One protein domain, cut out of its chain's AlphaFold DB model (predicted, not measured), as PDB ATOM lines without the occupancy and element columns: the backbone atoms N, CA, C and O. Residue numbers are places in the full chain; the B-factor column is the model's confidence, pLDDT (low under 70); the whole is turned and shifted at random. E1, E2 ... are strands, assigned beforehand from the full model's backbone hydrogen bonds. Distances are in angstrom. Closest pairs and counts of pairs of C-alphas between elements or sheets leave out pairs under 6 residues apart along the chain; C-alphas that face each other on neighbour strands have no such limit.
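This is residues 45 to 181 of the 182 residues of an uncharacterized protein of Vulcanisaeta sp. JCHS_4 (UniProt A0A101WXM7). One antiparallel sheet of ten strands curls round into a flattened, nearly closed barrel, with E2 coming round to E10 at the seam and short E1 at the sheet's edge beside it. E9 and E10 make the smaller leaf of this folded sheet, one sheet bent back on itself, and face the larger leaf E1 E2 E3 E6 E7 E8 E5 across the hinge E4. The printed part has 137 residues with ten named strands, E1 to E10 along the chain, and no named helix; the class is all strand. The sheet's order is E1 E2 E3 E6 E7 E8 E5 E4 E9 E10. The whole is compact, with a radius of gyration of the C-alphas of 14.3 A and spans of 45 by 31 by 25 A.

The strongly twisted sheet runs, strand beside strand, through E1, residues 45 to 47, E2, 59 to 68, E3, 71 to 80, E6, 111 to 122, E7, 125 to 136, E8, 146 to 150, E5, 97 to 107, E4, 86 to 94, E9, 162 to 168, and E10, 174 to 179. It is curled by 219 degrees, and the leaves face each other with 65 pairs of C-alphas within 11 A. E1 E2 E3 and E6 E7 E8 are meanders, each strand the antiparallel neighbour of the one before. E5 E6 E7 E8 is a Greek key, a meander of three with E5 the antiparallel neighbour of E8. Between E3 and E6, N 74 and O 117 are 2.9 A apart, within hydrogen-bond range. Between E8 and E5, N 148 and O 100 are 2.9 A apart. E4 and E9 have N 93 and O 165 at 2.9 A, and the hairpin E9 and E10 has N 164 and O 177 at 2.8 A. The edge strands are E1 and E10; their closest C-alphas, Ile 47 and Tyr 176, are 6.1 A apart. The closest C-alphas of E2 and E10, Thr 61 and Ala 177, are 5.9 A apart. E2 and E5 are apart.

E1 begins at C-alpha 45, (6.419, -8.568, 33.089). E2 is 29.4 A long, E3 28.6 A, E6 35.9 A and E7 29.8 A. E5 is 24.3 A long, E4 19.8 A and E9 19.7 A. E4 bends by 81 degrees at residue 90, E5 by 79 degrees at 103, and E7 by 73 degrees at 128. E10 ends at C-alpha 179, (2.144, -10.973, 25.669).

The C-alphas farthest apart, Gly 53 and Asn 123, are 46.6 A apart. The printed part has no cut. The links E1 to E2 and E8 to E9, 11 residues each, are long. The mean pLDDT of the printed part is 76.2; 38 residues are under 70, among them 45 to 61 and 151 to 160.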
ATOM      1  N   SER A  45       5.537  -7.406  33.120       35.12
ATOM      2  CA  SER A  45       6.419  -8.568  33.089       35.12
ATOM      3  C   SER A  45       7.815  -8.128  33.528       35.12
ATOM      4  O   SER A  45       8.570  -7.510  32.780       35.12
ATOM      5  N   LEU A  46       8.139  -8.383  34.796       34.78
ATOM      6  CA  LEU A  46       9.445  -8.085  35.377       34.78
ATOM      7  C   LEU A  46      10.468  -9.090  34.838       34.78
ATOM      8  O   LEU A  46      10.387 -10.276  35.157       34.78
ATOM      9  N   ILE A  47      11.406  -8.647  34.000       41.44
ATOM     10  CA  ILE A  47      12.304  -9.563  33.295       41.44
ATOM     11  C   ILE A  47      13.774  -9.184  33.513       41.44
ATOM     12  O   ILE A  47      14.244  -8.100  33.176       41.44
ATOM     13  N   TYR A  48      14.500 -10.134  34.110       35.41
ATOM     14  CA  TYR A  48      15.921 -10.065  34.433       35.41
ATOM     15  C   TYR A  48      16.789 -10.017  33.168       35.41
ATOM     16  O   TYR A  48      16.885 -10.999  32.435       35.41
ATOM     17  N   ALA A  49      17.526  -8.923  32.983       33.97
ATOM     18  CA  ALA A  49      18.758  -8.938  32.205       33.97
ATOM     19  C   ALA A  49      19.890  -9.413  33.133       33.97
ATOM     20  O   ALA A  49      20.451  -8.618  33.888       33.97
ATOM     21  N   GLN A  50      20.206 -10.713  33.147       33.09
ATOM     22  CA  GLN A  50      21.443 -11.151  33.795       33.09
ATOM     23  C   GLN A  50      22.629 -10.679  32.958       33.09
ATOM     24  O   GLN A  50      22.789 -11.073  31.807       33.09
ATOM     25  N   ASN A  51      23.478  -9.861  33.568       35.94
ATOM     26  CA  ASN A  51      24.847  -9.672  33.125       35.94
ATOM     27  C   ASN A  51      25.721  -9.811  34.371       35.94
ATOM     28  O   ASN A  51      25.681  -8.950  35.256       35.94
ATOM     29  N   SER A  52      26.446 -10.925  34.506       33.50
ATOM     30  CA  SER A  52      27.367 -11.094  35.628       33.50
ATOM     31  C   SER A  52      28.529 -10.120  35.440       33.50
ATOM     32  O   SER A  52      29.429 -10.363  34.638       33.50
ATOM     33  N   GLY A  53      28.499  -9.000  36.162       36.59
ATOM     34  CA  GLY A  53      29.703  -8.215  36.436       36.59
ATOM     35  C   GLY A  53      29.744  -6.763  35.972       36.59
ATOM     36  O   GLY A  53      30.744  -6.130  36.269       36.59
ATOM     37  N   ASN A  54      28.727  -6.189  35.309       37.88
ATOM     38  CA  ASN A  54      28.700  -4.732  35.066       37.88
ATOM     39  C   ASN A  54      27.281  -4.178  34.793       37.88
ATOM     40  O   ASN A  54      26.895  -3.927  33.654       37.88
ATOM     41  N   ASN A  55      26.544  -3.965  35.888       45.53
ATOM     42  CA  ASN A  55      25.413  -3.043  36.075       45.53
ATOM     43  C   ASN A  55      24.201  -3.115  35.108       45.53
ATOM     44  O   ASN A  55      23.998  -2.192  34.315       45.53
ATOM     45  N   PRO A  56      23.313  -4.121  35.222       43.75
ATOM     46  CA  PRO A  56      21.947  -3.988  34.746       43.75
ATOM     47  C   PRO A  56      21.124  -3.301  35.841       43.75
ATOM     48  O   PRO A  56      20.641  -3.945  36.771       43.75
ATOM     49  N   SER A  57      20.918  -1.992  35.739       49.22
ATOM     50  CA  SER A  57      19.695  -1.467  36.333       49.22
ATOM     51  C   SER A  57      18.554  -2.081  35.513       49.22
ATOM     52  O   SER A  57      18.497  -1.904  34.298       49.22
ATOM     53  N   TYR A  58      17.743  -2.902  36.163       57.59
ATOM     54  CA  TYR A  58      16.673  -3.722  35.596       57.59
ATOM     55  C   TYR A  58      15.954  -3.131  34.364       57.59
ATOM     56  O   TYR A  58      15.672  -1.932  34.284       57.59
ATOM     57  N   VAL A  59      15.594  -4.006  33.424       62.28
ATOM     58  CA  VAL A  59      14.698  -3.676  32.313       62.28
ATOM     59  C   VAL A  59      13.283  -4.059  32.732       62.28
ATOM     60  O   VAL A  59      13.042  -5.202  33.110       62.28
ATOM     61  N   SER A  60      12.344  -3.114  32.697       63.78
ATOM     62  CA  SER A  60      10.923  -3.442  32.848       63.78
ATOM     63  C   SER A  60      10.257  -3.436  31.485       63.78
ATOM     64  O   SER A  60      10.448  -2.487  30.717       63.78
ATOM     65  N   THR A  61       9.469  -4.474  31.214       67.75
ATOM     66  CA  THR A  61       8.647  -4.553  30.013       67.75
ATOM     67  C   THR A  61       7.169  -4.563  30.374       67.75
ATOM     68  O   THR A  61       6.743  -5.216  31.329       67.75
ATOM     69  N   SER A  62       6.379  -3.812  29.618       72.00
ATOM     70  CA  SER A  62       4.925  -3.943  29.595       72.00
ATOM     71  C   SER A  62       4.488  -4.152  28.158       72.00
ATOM     72  O   SER A  62       5.121  -3.638  27.233       72.00
ATOM     73  N   THR A  63       3.436  -4.945  27.969       71.44
ATOM     74  CA  THR A  63       2.902  -5.204  26.637       71.44
ATOM     75  C   THR A  63       1.401  -4.989  26.584       71.44
ATOM     76  O   THR A  63       0.694  -5.204  27.568       71.44
ATOM     77  N   THR A  64       0.914  -4.572  25.421       76.25
ATOM     78  CA  THR A  64      -0.511  -4.569  25.092       76.25
ATOM     79  C   THR A  64      -0.716  -5.172  23.710       76.25
ATOM     80  O   THR A  64       0.119  -5.001  22.822       76.25
ATOM     81  N   VAL A  65      -1.820  -5.898  23.532       79.06
ATOM     82  CA  VAL A  65      -2.226  -6.496  22.254       79.06
ATOM     83  C   VAL A  65      -3.562  -5.935  21.834       79.06
ATOM     84  O   VAL A  65      -4.514  -5.930  22.610       79.06
ATOM     85  N   ILE A  66      -3.645  -5.543  20.569       78.62
ATOM     86  CA  ILE A  66      -4.895  -5.202  19.904       78.62
ATOM     87  C   ILE A  66      -5.024  -6.098  18.679       78.62
ATOM     88  O   ILE A  66      -4.106  -6.192  17.863       78.62
ATOM     89  N   ARG A  67      -6.174  -6.762  18.548       74.94
ATOM     90  CA  ARG A  67      -6.503  -7.582  17.380       74.94
ATOM     91  C   ARG A  67      -7.591  -6.910  16.562       74.94
ATOM     92  O   ARG A  67      -8.601  -6.485  17.108       74.94
ATOM     93  N   SER A  68      -7.397  -6.863  15.252       72.44
ATOM     94  CA  SER A  68      -8.389  -6.380  14.295       72.44
ATOM     95  C   SER A  68      -8.321  -7.229  13.036       72.44
ATOM     96  O   SER A  68      -7.321  -7.168  12.333       72.44
ATOM     97  N   ASN A  69      -9.363  -8.021  12.757       72.38
ATOM     98  CA  ASN A  69      -9.523  -8.893  11.583       72.38
ATOM     99  C   ASN A  69      -8.239  -9.635  11.143       72.38
ATOM    100  O   ASN A  69      -8.004 -10.760  11.572       72.38
ATOM    101  N   ASN A  70      -7.414  -8.990  10.315       74.88
ATOM    102  CA  ASN A  70      -6.200  -9.540   9.702       74.88
ATOM    103  C   ASN A  70      -4.907  -8.934  10.276       74.88
ATOM    104  O   ASN A  70      -3.879  -8.897   9.601       74.88
ATOM    105  N   LEU A  71      -4.969  -8.351  11.472       76.69
ATOM    106  CA  LEU A  71      -3.904  -7.527  12.019       76.69
ATOM    107  C   LEU A  71      -3.818  -7.693  13.538       76.69
ATOM    108  O   LEU A  71      -4.820  -7.626  14.256       76.69
ATOM    109  N   ILE A  72      -2.605  -7.925  14.022       78.94
ATOM    110  CA  ILE A  72      -2.258  -7.952  15.438       78.94
ATOM    111  C   ILE A  72      -1.246  -6.837  15.669       78.94
ATOM    112  O   ILE A  72      -0.153  -6.853  15.105       78.94
ATOM    113  N   THR A  73      -1.605  -5.889  16.525       82.38
ATOM    114  CA  THR A  73      -0.709  -4.826  16.974       82.38
ATOM    115  C   THR A  73      -0.258  -5.135  18.391       82.38
ATOM    116  O   THR A  73      -1.096  -5.351  19.267       82.38
ATOM    117  N   ILE A  74       1.053  -5.147  18.618       84.25
ATOM    118  CA  ILE A  74       1.652  -5.362  19.937       84.25
ATOM    119  C   ILE A  74       2.482  -4.149  20.289       84.25
ATOM    120  O   ILE A  74       3.443  -3.844  19.593       84.25
ATOM    121  N   THR A  75       2.153  -3.484  21.384       86.31
ATOM    122  CA  THR A  75       2.998  -2.417  21.917       86.31
ATOM    123  C   THR A  75       3.811  -2.975  23.063       86.31
ATOM    124  O   THR A  75       3.249  -3.583  23.964       86.31
ATOM    125  N   ILE A  76       5.126  -2.784  23.021       86.69
ATOM    126  CA  ILE A  76       6.081  -3.204  24.041       86.69
ATOM    127  C   ILE A  76       6.804  -1.958  24.530       86.69
ATOM    128  O   ILE A  76       7.553  -1.331  23.781       86.69
ATOM    129  N   THR A  77       6.615  -1.611  25.793       87.06
ATOM    130  CA  THR A  77       7.385  -0.551  26.439       87.06
ATOM    131  C   THR A  77       8.585  -1.171  27.131       87.06
ATOM    132  O   THR A  77       8.434  -2.129  27.883       87.06
ATOM    133  N   ILE A  78       9.778  -0.638  26.883       85.06
ATOM    134  CA  ILE A  78      11.040  -1.097  27.461       85.06
ATOM    135  C   ILE A  78      11.682   0.079  28.193       85.06
ATOM    136  O   ILE A  78      12.139   1.043  27.575       85.06
ATOM    137  N   ARG A  79      11.761  -0.017  29.520       84.12
ATOM    138  CA  ARG A  79      12.455   0.976  30.347       84.12
ATOM    139  C   ARG A  79      13.883   0.529  30.615       84.12
ATOM    140  O   ARG A  79      14.108  -0.455  31.319       84.12
ATOM    141  N   ASN A  80      14.847   1.267  30.080       82.38
ATOM    142  CA  ASN A  80      16.257   1.091  30.381       82.38
ATOM    143  C   ASN A  80      16.607   1.919  31.619       82.38
ATOM    144  O   ASN A  80      16.887   3.109  31.514       82.38
ATOM    145  N   ASN A  81      16.620   1.302  32.799       78.75
ATOM    146  CA  ASN A  81      17.076   1.990  34.011       78.75
ATOM    147  C   ASN A  81      18.612   2.054  34.098       78.75
ATOM    148  O   ASN A  81      19.161   2.556  35.079       78.75
ATOM    149  N   GLY A  82      19.311   1.426  33.143       75.75
ATOM    150  CA  GLY A  82      20.756   1.256  33.120       75.75
ATOM    151  C   GLY A  82      21.481   2.565  32.861       75.75
ATOM    152  O   GLY A  82      20.938   3.505  32.288       75.75
ATOM    153  N   ASN A  83      22.759   2.602  33.225       76.88
ATOM    154  CA  ASN A  83      23.665   3.706  32.903       76.88
ATOM    155  C   ASN A  83      24.351   3.555  31.533       76.88
ATOM    156  O   ASN A  83      25.146   4.410  31.149       76.88
ATOM    157  N   LYS A  84      24.047   2.488  30.788       81.00
ATOM    158  CA  LYS A  84      24.504   2.266  29.412       81.00
ATOM    159  C   LYS A  84      23.313   2.172  28.468       81.00
ATOM    160  O   LYS A  84      22.218   1.798  28.883       81.00
ATOM    161  N   GLN A  85      23.542   2.492  27.197       86.25
ATOM    162  CA  GLN A  85      22.539   2.262  26.163       86.25
ATOM    163  C   GLN A  85      22.233   0.769  26.026       86.25
ATOM    164  O   GLN A  85      23.125  -0.078  26.127       86.25
ATOM    165  N   LEU A  86      20.975   0.466  25.749       85.69
ATOM    166  CA  LEU A  86      20.507  -0.863  25.414       85.69
ATOM    167  C   LEU A  86      20.422  -0.962  23.894       85.69
ATOM    168  O   LEU A  86      19.738  -0.156  23.272       85.69
ATOM    169  N   THR A  87      21.128  -1.926  23.306       88.25
ATOM    170  CA  THR A  87      21.075  -2.183  21.860       88.25
ATOM    171  C   THR A  87      20.405  -3.531  21.640       88.25
ATOM    172  O   THR A  87      20.887  -4.548  22.137       88.25
ATOM    173  N   ILE A  88      19.282  -3.523  20.935       88.75
ATOM    174  CA  ILE A  88      18.393  -4.658  20.702       88.75
ATOM    175  C   ILE A  88      18.483  -5.027  19.221       88.75
ATOM    176  O   ILE A  88      18.309  -4.157  18.375       88.75
ATOM    177  N   GLY A  89      18.763  -6.281  18.882       87.69
ATOM    178  CA  GLY A  89      18.857  -6.692  17.479       87.69
ATOM    179  C   GLY A  89      19.425  -8.091  17.286       87.69
ATOM    180  O   GLY A  89      19.843  -8.741  18.247       87.69
ATOM    181  N   GLY A  90      19.434  -8.541  16.032       88.38
ATOM    182  CA  GLY A  90      19.774  -9.917  15.683       88.38
ATOM    183  C   GLY A  90      18.643 -10.868  16.068       88.38
ATOM    184  O   GLY A  90      17.468 -10.557  15.864       88.38
ATOM    185  N   THR A  91      18.984 -12.010  16.665       88.81
ATOM    186  CA  THR A  91      18.008 -13.070  16.937       88.81
ATOM    187  C   THR A  91      16.885 -12.605  17.861       88.81
ATOM    188  O   THR A  91      17.108 -12.189  19.004       88.81
ATOM    189  N   THR A  92      15.662 -12.753  17.374       88.62
ATOM    190  CA  THR A  92      14.410 -12.456  18.067       88.62
ATOM    191  C   THR A  92      13.513 -13.689  18.009       88.62
ATOM    192  O   THR A  92      13.551 -14.445  17.047       88.62
ATOM    193  N   THR A  93      12.697 -13.942  19.027       86.62
ATOM    194  CA  THR A  93      11.663 -14.983  18.944       86.62
ATOM    195  C   THR A  93      10.293 -14.394  19.208       86.62
ATOM    196  O   THR A  93      10.143 -13.549  20.087       86.62
ATOM    197  N   ILE A  94       9.287 -14.847  18.460       84.19
ATOM    198  CA  ILE A  94       7.880 -14.486  18.661       84.19
ATOM    199  C   ILE A  94       7.111 -15.784  18.903       84.19
ATOM    200  O   ILE A  94       6.864 -16.565  17.982       84.19
ATOM    201  N   GLY A  95       6.768 -16.052  20.163       80.62
ATOM    202  CA  GLY A  95       6.238 -17.351  20.564       80.62
ATOM    203  C   GLY A  95       7.269 -18.446  20.296       80.62
ATOM    204  O   GLY A  95       8.334 -18.455  20.911       80.62
ATOM    205  N   SER A  96       6.957 -19.354  19.371       78.62
ATOM    206  CA  SER A  96       7.884 -20.413  18.942       78.62
ATOM    207  C   SER A  96       8.664 -20.085  17.661       78.62
ATOM    208  O   SER A  96       9.566 -20.833  17.289       78.62
ATOM    209  N   MET A  97       8.328 -18.980  16.987       80.19
ATOM    210  CA  MET A  97       8.972 -18.587  15.735       80.19
ATOM    211  C   MET A  97      10.367 -18.032  16.024       80.19
ATOM    212  O   MET A  97      10.525 -17.189  16.911       80.19
ATOM    213  N   LEU A  98      11.360 -18.502  15.268       86.38
ATOM    214  CA  LEU A  98      12.702 -17.933  15.253       86.38
ATOM    215  C   LEU A  98      12.734 -16.824  14.209       86.38
ATOM    216  O   LEU A  98      12.342 -17.049  13.071       86.38
ATOM    217  N   CYS A  99      13.189 -15.643  14.592       88.25
ATOM    218  CA  CYS A  99      13.169 -14.466  13.746       88.25
ATOM    219  C   CYS A  99      14.471 -13.673  13.874       88.25
ATOM    220  O   CYS A  99      15.222 -13.846  14.835       88.25
ATOM    221  N   ASP A 100      14.690 -12.749  12.950       91.56
ATOM    222  CA  ASP A 100      15.776 -11.778  13.009       91.56
ATOM    223  C   ASP A 100      15.214 -10.358  12.976       91.56
ATOM    224  O   ASP A 100      14.309 -10.061  12.201       91.56
ATOM    225  N   LEU A 101      15.734  -9.499  13.855       92.25
ATOM    226  CA  LEU A 101      15.414  -8.078  13.940       92.25
ATOM    227  C   LEU A 101      16.525  -7.260  13.285       92.25
ATOM    228  O   LEU A 101      17.647  -7.219  13.809       92.25
ATOM    229  N   GLU A 102      16.177  -6.545  12.218       92.56
ATOM    230  CA  GLU A 102      17.069  -5.616  11.528       92.56
ATOM    231  C   GLU A 102      16.330  -4.362  11.024       92.56
ATOM    232  O   GLU A 102      15.189  -4.460  10.579       92.56
ATOM    233  N   PRO A 103      16.973  -3.180  11.032       94.12
ATOM    234  CA  PRO A 103      18.173  -2.826  11.799       94.12
ATOM    235  C   PRO A 103      17.977  -2.906  13.324       94.12
ATOM    236  O   PRO A 103      16.863  -2.956  13.840       94.12
ATOM    237  N   SER A 104      19.083  -2.862  14.076       93.31
ATOM    238  CA  SER A 104      19.040  -2.828  15.543       93.31
ATOM    239  C   SER A 104      18.364  -1.564  16.085       93.31
ATOM    240  O   SER A 104      18.458  -0.485  15.490       93.31
ATOM    241  N   ILE A 105      17.769  -1.674  17.267       94.06
ATOM    242  CA  ILE A 105      17.094  -0.602  17.996       94.06
ATOM    243  C   ILE A 105      17.925  -0.219  19.217       94.06
ATOM    244  O   ILE A 105      18.379  -1.083  19.966       94.06
ATOM    245  N   THR A 106      18.082   1.078  19.456       92.62
ATOM    246  CA  THR A 106      18.795   1.613  20.615       92.62
ATOM    247  C   THR A 106      17.832   2.320  21.559       92.62
ATOM    248  O   THR A 106      17.015   3.131  21.128       92.62
ATOM    249  N   ILE A 107      17.969   2.051  22.859       90.94
ATOM    250  CA  ILE A 107      17.283   2.772  23.938       90.94
ATOM    251  C   ILE A 107      18.349   3.404  24.850       90.94
ATOM    252  O   ILE A 107      19.135   2.672  25.467       90.94
ATOM    253  N   PRO A 108      18.414   4.746  24.947       91.31
ATOM    254  CA  PRO A 108      19.367   5.453  25.804       91.31
ATOM    255  C   PRO A 108      19.315   5.017  27.279       91.31
ATOM    256  O   PRO A 108      18.300   4.479  27.733       91.31
ATOM    257  N   PRO A 109      20.387   5.252  28.056       85.50
ATOM    258  CA  PRO A 109      20.368   5.023  29.500       85.50
ATOM    259  C   PRO A 109      19.297   5.869  30.197       85.50
ATOM    260  O   PRO A 109      19.011   6.988  29.772       85.50
ATOM    261  N   ASN A 110      18.747   5.348  31.295       85.44
ATOM    262  CA  ASN A 110      17.719   5.997  32.121       85.44
ATOM    263  C   ASN A 110      16.508   6.520  31.328       85.44
ATOM    264  O   ASN A 110      15.954   7.571  31.649       85.44
ATOM    265  N   SER A 111      16.116   5.806  30.275       87.56
ATOM    266  CA  SER A 111      15.062   6.236  29.362       87.56
ATOM    267  C   SER A 111      14.090   5.108  29.046       87.56
ATOM    268  O   SER A 111      14.339   3.935  29.331       87.56
ATOM    269  N   GLU A 112      12.963   5.482  28.458       89.69
ATOM    270  CA  GLU A 112      11.942   4.550  28.002       89.69
ATOM    271  C   GLU A 112      11.846   4.579  26.478       89.69
ATOM    272  O   GLU A 112      11.810   5.654  25.872       89.69
ATOM    273  N   GLY A 113      11.821   3.392  25.878       90.06
ATOM    274  CA  GLY A 113      11.555   3.173  24.465       90.06
ATOM    275  C   GLY A 113      10.266   2.382  24.277       90.06
ATOM    276  O   GLY A 113       9.967   1.485  25.062       90.06
ATOM    277  N   MET A 114       9.514   2.701  23.230       92.50
ATOM    278  CA  MET A 114       8.278   2.004  22.881       92.50
ATOM    279  C   MET A 114       8.431   1.358  21.508       92.50
ATOM    280  O   MET A 114       8.831   2.025  20.555       92.50
ATOM    281  N   LEU A 115       8.133   0.065  21.417       92.75
ATOM    282  CA  LEU A 115       8.169  -0.719  20.186       92.75
ATOM    283  C   LEU A 115       6.746  -1.153  19.850       92.75
ATOM    284  O   LEU A 115       6.152  -1.934  20.590       92.75
ATOM    285  N   THR A 116       6.194  -0.675  18.742       91.25
ATOM    286  CA  THR A 116       4.883  -1.114  18.260       91.25
ATOM    287  C   THR A 116       5.075  -2.039  17.067       91.25
ATOM    288  O   THR A 116       5.384  -1.586  15.968       91.25
ATOM    289  N   LEU A 117       4.899  -3.335  17.302       89.88
ATOM    290  CA  LEU A 117       4.967  -4.390  16.302       89.88
ATOM    291  C   LEU A 117       3.616  -4.491  15.596       89.88
ATOM    292  O   LEU A 117       2.577  -4.643  16.240       89.88
ATOM    293  N   VAL A 118       3.646  -4.439  14.271       85.75
ATOM    294  CA  VAL A 118       2.476  -4.537  13.400       85.75
ATOM    295  C   VAL A 118       2.587  -5.838  12.615       85.75
ATOM    296  O   VAL A 118       3.447  -5.979  11.749       85.75
ATOM    297  N   MET A 119       1.734  -6.806  12.943       82.62
ATOM    298  CA  MET A 119       1.756  -8.144  12.354       82.62
ATOM    299  C   MET A 119       0.496  -8.383  11.533       82.62
ATOM    300  O   MET A 119      -0.613  -8.338  12.064       82.62
ATOM    301  N   TYR A 120       0.662  -8.701  10.253       76.75
ATOM    302  CA  TYR A 120      -0.448  -9.126   9.407       76.75
ATOM    303  C   TYR A 120      -0.703 -10.623   9.574       76.75
ATOM    304  O   TYR A 120       0.220 -11.441   9.542       76.75
ATOM    305  N   THR A 121      -1.970 -10.979   9.754       72.44
ATOM    306  CA  THR A 121      -2.432 -12.360   9.855       72.44
ATOM    307  C   THR A 121      -3.265 -12.730   8.633       72.44
ATOM    308  O   THR A 121      -4.185 -12.019   8.233       72.44
ATOM    309  N   VAL A 122      -2.959 -13.877   8.031       66.12
ATOM    310  CA  VAL A 122      -3.733 -14.488   6.945       66.12
ATOM    311  C   VAL A 122      -4.055 -15.920   7.353       66.12
ATOM    312  O   VAL A 122      -3.147 -16.712   7.613       66.12
ATOM    313  N   ASN A 123      -5.346 -16.252   7.436       64.44
ATOM    314  CA  ASN A 123      -5.840 -17.582   7.819       64.44
ATOM    315  C   ASN A 123      -5.230 -18.116   9.133       64.44
ATOM    316  O   ASN A 123      -4.846 -19.279   9.220       64.44
ATOM    317  N   GLY A 124      -5.080 -17.252  10.143       58.66
ATOM    318  CA  GLY A 124      -4.474 -17.618  11.432       58.66
ATOM    319  C   GLY A 124      -2.944 -17.723  11.417       58.66
ATOM    320  O   GLY A 124      -2.351 -18.077  12.429       58.66
ATOM    321  N   THR A 125      -2.282 -17.385  10.308       60.97
ATOM    322  CA  THR A 125      -0.818 -17.412  10.193       60.97
ATOM    323  C   THR A 125      -0.243 -16.012   9.996       60.97
ATOM    324  O   THR A 125      -0.809 -15.212   9.254       60.97
ATOM    325  N   THR A 126       0.875 -15.696  10.645       65.12
ATOM    326  CA  THR A 126       1.590 -14.422  10.474       65.12
ATOM    327  C   THR A 126       2.380 -14.400   9.175       65.12
ATOM    328  O   THR A 126       3.051 -15.378   8.852       65.12
ATOM    329  N   THR A 127       2.312 -13.300   8.428       64.75
ATOM    330  CA  THR A 127       3.159 -13.057   7.251       64.75
ATOM    331  C   THR A 127       4.338 -12.167   7.611       64.75
ATOM    332  O   THR A 127       4.135 -11.134   8.245       64.75
ATOM    333  N   ASP A 128       5.535 -12.533   7.159       68.94
ATOM    334  CA  ASP A 128       6.729 -11.693   7.272       68.94
ATOM    335  C   ASP A 128       6.795 -10.648   6.149       68.94
ATOM    336  O   ASP A 128       6.384 -10.961   5.021       68.94
ATOM    337  N   PRO A 129       7.341  -9.443   6.414       78.00
ATOM    338  CA  PRO A 129       7.925  -8.982   7.686       78.00
ATOM    339  C   PRO A 129       6.924  -8.383   8.693       78.00
ATOM    340  O   PRO A 129       5.861  -7.880   8.328       78.00
ATOM    341  N   VAL A 130       7.305  -8.385   9.975       87.00
ATOM    342  CA  VAL A 130       6.649  -7.619  11.048       87.00
ATOM    343  C   VAL A 130       7.309  -6.249  11.156       87.00
ATOM    344  O   VAL A 130       8.472  -6.146  11.541       87.00
ATOM    345  N   THR A 131       6.567  -5.186  10.869       88.88
ATOM    346  CA  THR A 131       7.090  -3.816  10.966       88.88
ATOM    347  C   THR A 131       7.109  -3.342  12.418       88.88
ATOM    348  O   THR A 131       6.143  -3.562  13.156       88.88
ATOM    349  N   ILE A 132       8.174  -2.646  12.826       92.88
ATOM    350  CA  ILE A 132       8.274  -2.003  14.139       92.88
ATOM    351  C   ILE A 132       8.241  -0.484  13.990       92.88
ATOM    352  O   ILE A 132       9.154   0.131  13.441       92.88
ATOM    353  N   ASN A 133       7.232   0.138  14.593       93.00
ATOM    354  CA  ASN A 133       7.231   1.577  14.823       93.00
ATOM    355  C   ASN A 133       7.899   1.886  16.164       93.00
ATOM    356  O   ASN A 133       7.570   1.283  17.188       93.00
ATOM    357  N   LEU A 134       8.833   2.833  16.152       94.31
ATOM    358  CA  LEU A 134       9.553   3.269  17.344       94.31
ATOM    359  C   LEU A 134       8.890   4.506  17.953       94.31
ATOM    360  O   LEU A 134       8.481   5.422  17.242       94.31
ATOM    361  N   GLY A 135       8.822   4.539  19.278       92.56
ATOM    362  CA  GLY A 135       8.355   5.675  20.060       92.56
ATOM    363  C   GLY A 135       9.150   5.856  21.353       92.56
ATOM    364  O   GLY A 135      10.076   5.098  21.666       92.56
ATOM    365  N   GLY A 136       8.781   6.877  22.128       92.38
ATOM    366  CA  GLY A 136       9.563   7.294  23.292       92.38
ATOM    367  C   GLY A 136      10.959   7.754  22.867       92.38
ATOM    368  O   GLY A 136      11.096   8.542  21.936       92.38
ATOM    369  N   ASN A 137      11.992   7.238  23.533       94.25
ATOM    370  CA  ASN A 137      13.398   7.521  23.225       94.25
ATOM    371  C   ASN A 137      14.073   6.413  22.400       94.25
ATOM    372  O   ASN A 137      15.293   6.440  22.231       94.25
ATOM    373  N   ALA A 138      13.317   5.419  21.924       93.50
ATOM    374  CA  ALA A 138      13.863   4.388  21.052       93.50
ATOM    375  C   ALA A 138      14.157   4.964  19.662       93.50
ATOM    376  O   ALA A 138      13.346   5.699  19.103       93.50
ATOM    377  N   TYR A 139      15.292   4.589  19.079       95.25
ATOM    378  CA  TYR A 139      15.640   4.952  17.705       95.25
ATOM    379  C   TYR A 139      16.414   3.829  17.012       95.25
ATOM    380  O   TYR A 139      16.988   2.956  17.663       95.25
ATOM    381  N   SER A 140      16.453   3.866  15.682       94.88
ATOM    382  CA  SER A 140      17.303   2.994  14.874       94.88
ATOM    383  C   SER A 140      18.089   3.813  13.861       94.88
ATOM    384  O   SER A 140      17.569   4.756  13.268       94.88
ATOM    385  N   ALA A 141      19.362   3.465  13.682       83.56
ATOM    386  CA  ALA A 141      20.263   4.160  12.767       83.56
ATOM    387  C   ALA A 141      20.151   3.666  11.311       83.56
ATOM    388  O   ALA A 141      20.692   4.308  10.416       83.56
ATOM    389  N   GLY A 142      19.483   2.531  11.072       84.50
ATOM    390  CA  GLY A 142      19.461   1.854   9.768       84.50
ATOM    391  C   GLY A 142      18.150   1.966   8.991       84.50
ATOM    392  O   GLY A 142      17.983   1.247   8.013       84.50
ATOM    393  N   GLY A 143      17.211   2.810   9.430       88.31
ATOM    394  CA  GLY A 143      15.859   2.889   8.870       88.31
ATOM    395  C   GLY A 143      14.796   2.318   9.808       88.31
ATOM    396  O   GLY A 143      14.991   2.275  11.023       88.31
ATOM    397  N   VAL A 144      13.649   1.933   9.245       90.94
ATOM    398  CA  VAL A 144      12.533   1.349  10.006       90.94
ATOM    399  C   VAL A 144      12.882  -0.103  10.357       90.94
ATOM    400  O   VAL A 144      13.141  -0.871   9.436       90.94
ATOM    401  N   PRO A 145      12.915  -0.490  11.646       93.38
ATOM    402  CA  PRO A 145      13.182  -1.868  12.041       93.38
ATOM    403  C   PRO A 145      12.064  -2.821  11.634       93.38
ATOM    404  O   PRO A 145      10.877  -2.518  11.781       93.38
ATOM    405  N   GLU A 146      12.456  -4.008  11.199       92.62
ATOM    406  CA  GLU A 146      11.571  -5.093  10.801       92.62
ATOM    407  C   GLU A 146      12.026  -6.405  11.451       92.62
ATOM    408  O   GLU A 146      13.213  -6.618  11.706       92.62
ATOM    409  N   ILE A 147      11.069  -7.286  11.747       91.00
ATOM    410  CA  ILE A 147      11.339  -8.654  12.195       91.00
ATOM    411  C   ILE A 147      10.962  -9.616  11.073       91.00
ATOM    412  O   ILE A 147       9.823  -9.619  10.603       91.00
ATOM    413  N   PHE A 148      11.910 -10.466  10.696       89.50
ATOM    414  CA  PHE A 148      11.747 -11.509   9.690       89.50
ATOM    415  C   PHE A 148      11.750 -12.869  10.376       89.50
ATOM    416  O   PHE A 148      12.778 -13.278  10.912       89.50
ATOM    417  N   CYS A 149      10.618 -13.566  10.402       84.25
ATOM    418  CA  CYS A 149      10.516 -14.888  11.007       84.25
ATOM    419  C   CYS A 149      10.761 -16.019   9.996       84.25
ATOM    420  O   CYS A 149      10.345 -15.983   8.843       84.25
ATOM    421  N   TYR A 150      11.438 -17.070  10.453       77.19
ATOM    422  CA  TYR A 150      11.755 -18.272   9.691       77.19
ATOM    423  C   TYR A 150      11.157 -19.504  10.383       77.19
ATOM    424  O   TYR A 150      11.201 -19.643  11.607       77.19
ATOM    425  N   GLY A 151      10.637 -20.449   9.594       64.62
ATOM    426  CA  GLY A 151      10.184 -21.756  10.084       64.62
ATOM    427  C   GLY A 151       8.664 -21.948  10.135       64.62
ATOM    428  O   GLY A 151       7.900 -21.277   9.442       64.62
ATOM    429  N   VAL A 152       8.227 -22.952  10.904       57.88
ATOM    430  CA  VAL A 152       6.822 -23.387  10.956       57.88
ATOM    431  C   VAL A 152       5.987 -22.313  11.648       57.88
ATOM    432  O   VAL A 152       6.181 -22.026  12.827       57.88
ATOM    433  N   ARG A 153       5.047 -21.727  10.902       61.44
ATOM    434  CA  ARG A 153       4.117 -20.708  11.392       61.44
ATOM    435  C   ARG A 153       3.263 -21.299  12.507       61.44
ATOM    436  O   ARG A 153       2.290 -22.001  12.237       61.44
ATOM    437  N   THR A 154       3.605 -21.025  13.759       52.94
ATOM    438  CA  THR A 154       2.652 -21.264  14.838       52.94
ATOM    439  C   THR A 154       1.601 -20.187  14.776       52.94
ATOM    440  O   THR A 154       1.917 -19.000  14.843       52.94
ATOM    441  N   SER A 155       0.350 -20.618  14.648       56.19
ATOM    442  CA  SER A 155      -0.786 -19.739  14.836       56.19
ATOM    443  C   SER A 155      -0.607 -19.011  16.165       56.19
ATOM    444  O   SER A 155      -0.530 -19.640  17.220       56.19
ATOM    445  N   ILE A 156      -0.565 -17.678  16.129       61.88
ATOM    446  CA  ILE A 156      -0.583 -16.816  17.324       61.88
ATOM    447  C   ILE A 156      -2.004 -16.837  17.951       61.88
ATOM    448  O   ILE A 156      -2.415 -15.920  18.655       61.88
ATOM    449  N   MET A 157      -2.780 -17.888  17.666       56.81
ATOM    450  CA  MET A 157      -4.139 -18.170  18.109       56.81
ATOM    451  C   MET A 157      -4.301 -19.693  18.306       56.81
ATOM    452  O   MET A 157      -4.053 -20.425  17.347       56.81
ATOM    453  N   PRO A 158      -4.765 -20.227  19.450       52.38
ATOM    454  CA  PRO A 158      -5.089 -19.590  20.724       52.38
ATOM    455  C   PRO A 158      -4.333 -20.255  21.896       52.38
ATOM    456  O   PRO A 158      -4.552 -21.420  22.224       52.38
ATOM    457  N   SER A 159      -3.470 -19.505  22.576       55.03
ATOM    458  CA  SER A 159      -2.982 -19.864  23.914       55.03
ATOM    459  C   SER A 159      -3.087 -18.643  24.815       55.03
ATOM    460  O   SER A 159      -3.109 -17.521  24.320       55.03
ATOM    461  N   ASN A 160      -3.120 -18.859  26.130       65.62
ATOM    462  CA  ASN A 160      -3.274 -17.861  27.207       65.62
ATOM    463  C   ASN A 160      -2.205 -16.730  27.233       65.62
ATOM    464  O   ASN A 160      -2.065 -16.008  28.218       65.62
ATOM    465  N   GLY A 161      -1.408 -16.604  26.173       74.31
ATOM    466  CA  GLY A 161      -0.299 -15.688  25.979       74.31
ATOM    467  C   GLY A 161       0.870 -16.349  25.249       74.31
ATOM    468  O   GLY A 161       0.847 -17.549  24.954       74.31
ATOM    469  N   PHE A 162       1.890 -15.554  24.939       77.12
ATOM    470  CA  PHE A 162       3.176 -15.989  24.388       77.12
ATOM    471  C   PHE A 162       4.278 -14.994  24.760       77.12
ATOM    472  O   PHE A 162       3.997 -13.881  25.191       77.12
ATOM    473  N   THR A 163       5.542 -15.372  24.589       82.50
ATOM    474  CA  THR A 163       6.682 -14.487  24.869       82.50
ATOM    475  C   THR A 163       7.321 -14.006  23.576       82.50
ATOM    476  O   THR A 163       7.513 -14.786  22.645       82.50
ATOM    477  N   ILE A 164       7.693 -12.730  23.548       85.50
ATOM    478  CA  ILE A 164       8.620 -12.170  22.571       85.50
ATOM    479  C   ILE A 164       9.974 -12.015  23.258       85.50
ATOM    480  O   ILE A 164      10.049 -11.445  24.346       85.50
ATOM    481  N   THR A 165      11.034 -12.549  22.659       86.56
ATOM    482  CA  THR A 165      12.395 -12.449  23.203       86.56
ATOM    483  C   THR A 165      13.277 -11.687  22.239       86.56
ATOM    484  O   THR A 165      13.405 -12.095  21.092       86.56
ATOM    485  N   PHE A 166      13.935 -10.636  22.712       86.12
ATOM    486  CA  PHE A 166      14.918  -9.883  21.950       86.12
ATOM    487  C   PHE A 166      16.326 -10.125  22.484       86.12
ATOM    488  O   PHE A 166      16.555 -10.058  23.695       86.12
ATOM    489  N   SER A 167      17.283 -10.355  21.589       84.06
ATOM    490  CA  SER A 167      18.698 -10.420  21.959       84.06
ATOM    491  C   SER A 167      19.296  -9.022  22.098       84.06
ATOM    492  O   SER A 167      18.957  -8.101  21.349       84.06
ATOM    493  N   THR A 168      20.201  -8.857  23.063       82.06
ATOM    494  CA  THR A 168      20.953  -7.614  23.237       82.06
ATOM    495  C   THR A 168      22.339  -7.723  22.610       82.06
ATOM    496  O   THR A 168      23.141  -8.601  22.939       82.06
ATOM    497  N   ILE A 169      22.649  -6.790  21.712       77.94
ATOM    498  CA  ILE A 169      23.939  -6.742  21.023       77.94
ATOM    499  C   ILE A 169      25.017  -6.262  22.005       77.94
ATOM    500  O   ILE A 169      24.809  -5.332  22.786       77.94
ATOM    501  N   GLY A 170      26.177  -6.924  21.998       68.81
ATOM    502  CA  GLY A 170      27.349  -6.553  22.803       68.81
ATOM    503  C   GLY A 170      27.283  -6.932  24.287       68.81
ATOM    504  O   GLY A 170      28.277  -6.785  24.992       68.81
ATOM    505  N   SER A 171      26.143  -7.433  24.771       63.06
ATOM    506  CA  SER A 171      25.977  -7.898  26.157       63.06
ATOM    507  C   SER A 171      25.516  -9.352  26.284       63.06
ATOM    508  O   SER A 171      25.474  -9.849  27.404       63.06
ATOM    509  N   ASN A 172      25.202 -10.035  25.173       65.50
ATOM    510  CA  ASN A 172      24.699 -11.420  25.137       65.50
ATOM    511  C   ASN A 172      23.497 -11.671  26.071       65.50
ATOM    512  O   ASN A 172      23.246 -12.799  26.495       65.50
ATOM    513  N   GLY A 173      22.764 -10.611  26.408       72.62
ATOM    514  CA  GLY A 173      21.577 -10.656  27.242       72.62
ATOM    515  C   GLY A 173      20.326 -10.902  26.407       72.62
ATOM    516  O   GLY A 173      20.334 -10.846  25.175       72.62
ATOM    517  N   LYS A 174      19.226 -11.177  27.103       80.06
ATOM    518  CA  LYS A 174      17.905 -11.337  26.499       80.06
ATOM    519  C   LYS A 174      16.902 -10.471  27.238       80.06
ATOM    520  O   LYS A 174      16.895 -10.439  28.468       80.06
ATOM    521  N   ILE A 175      16.058  -9.789  26.478       79.62
ATOM    522  CA  ILE A 175      14.884  -9.085  26.981       79.62
ATOM    523  C   ILE A 175      13.688  -9.920  26.592       79.62
ATOM    524  O   ILE A 175      13.486 -10.222  25.422       79.62
ATOM    525  N   TYR A 176      12.887 -10.269  27.575       81.00
ATOM    526  CA  TYR A 176      11.651 -10.994  27.370       81.00
ATOM    527  C   TYR A 176      10.491 -10.001  27.533       81.00
ATOM    528  O   TYR A 176      10.550  -9.055  28.323       81.00
ATOM    529  N   ALA A 177       9.430 -10.210  26.772       79.81
ATOM    530  CA  ALA A 177       8.185  -9.472  26.864       79.81
ATOM    531  C   ALA A 177       7.056 -10.497  26.792       79.81
ATOM    532  O   ALA A 177       6.885 -11.167  25.772       79.81
ATOM    533  N   TYR A 178       6.336 -10.686  27.898       80.44
ATOM    534  CA  TYR A 178       5.179 -11.575  27.890       80.44
ATOM    535  C   TYR A 178       3.989 -10.837  27.305       80.44
ATOM    536  O   TYR A 178       3.701  -9.711  27.700       80.44
ATOM    537  N   VAL A 179       3.306 -11.483  26.374       77.12
ATOM    538  CA  VAL A 179       2.144 -10.973  25.669       77.12
ATOM    539  C   VAL A 179       0.943 -11.799  26.098       77.12
ATOM    540  O   VAL A 179       0.818 -12.958  25.702       77.12
ATOM    541  N   ASN A 180       0.064 -11.215  26.915       72.75
ATOM    542  CA  ASN A 180      -1.202 -11.852  27.265       72.75
ATOM    543  C   ASN A 180      -2.182 -11.702  26.099       72.75
ATOM    544  O   ASN A 180      -2.361 -10.612  25.559       72.75
ATOM    545  N   GLN A 181      -2.791 -12.812  25.699       63.69
ATOM    546  CA  GLN A 181      -3.690 -12.845  24.558       63.69
ATOM    547  C   GLN A 181      -5.153 -12.569  24.911       63.69
ATOM    548  O   GLN A 181      -5.871 -12.208  23.981       63.69
TER     549      GLN A 181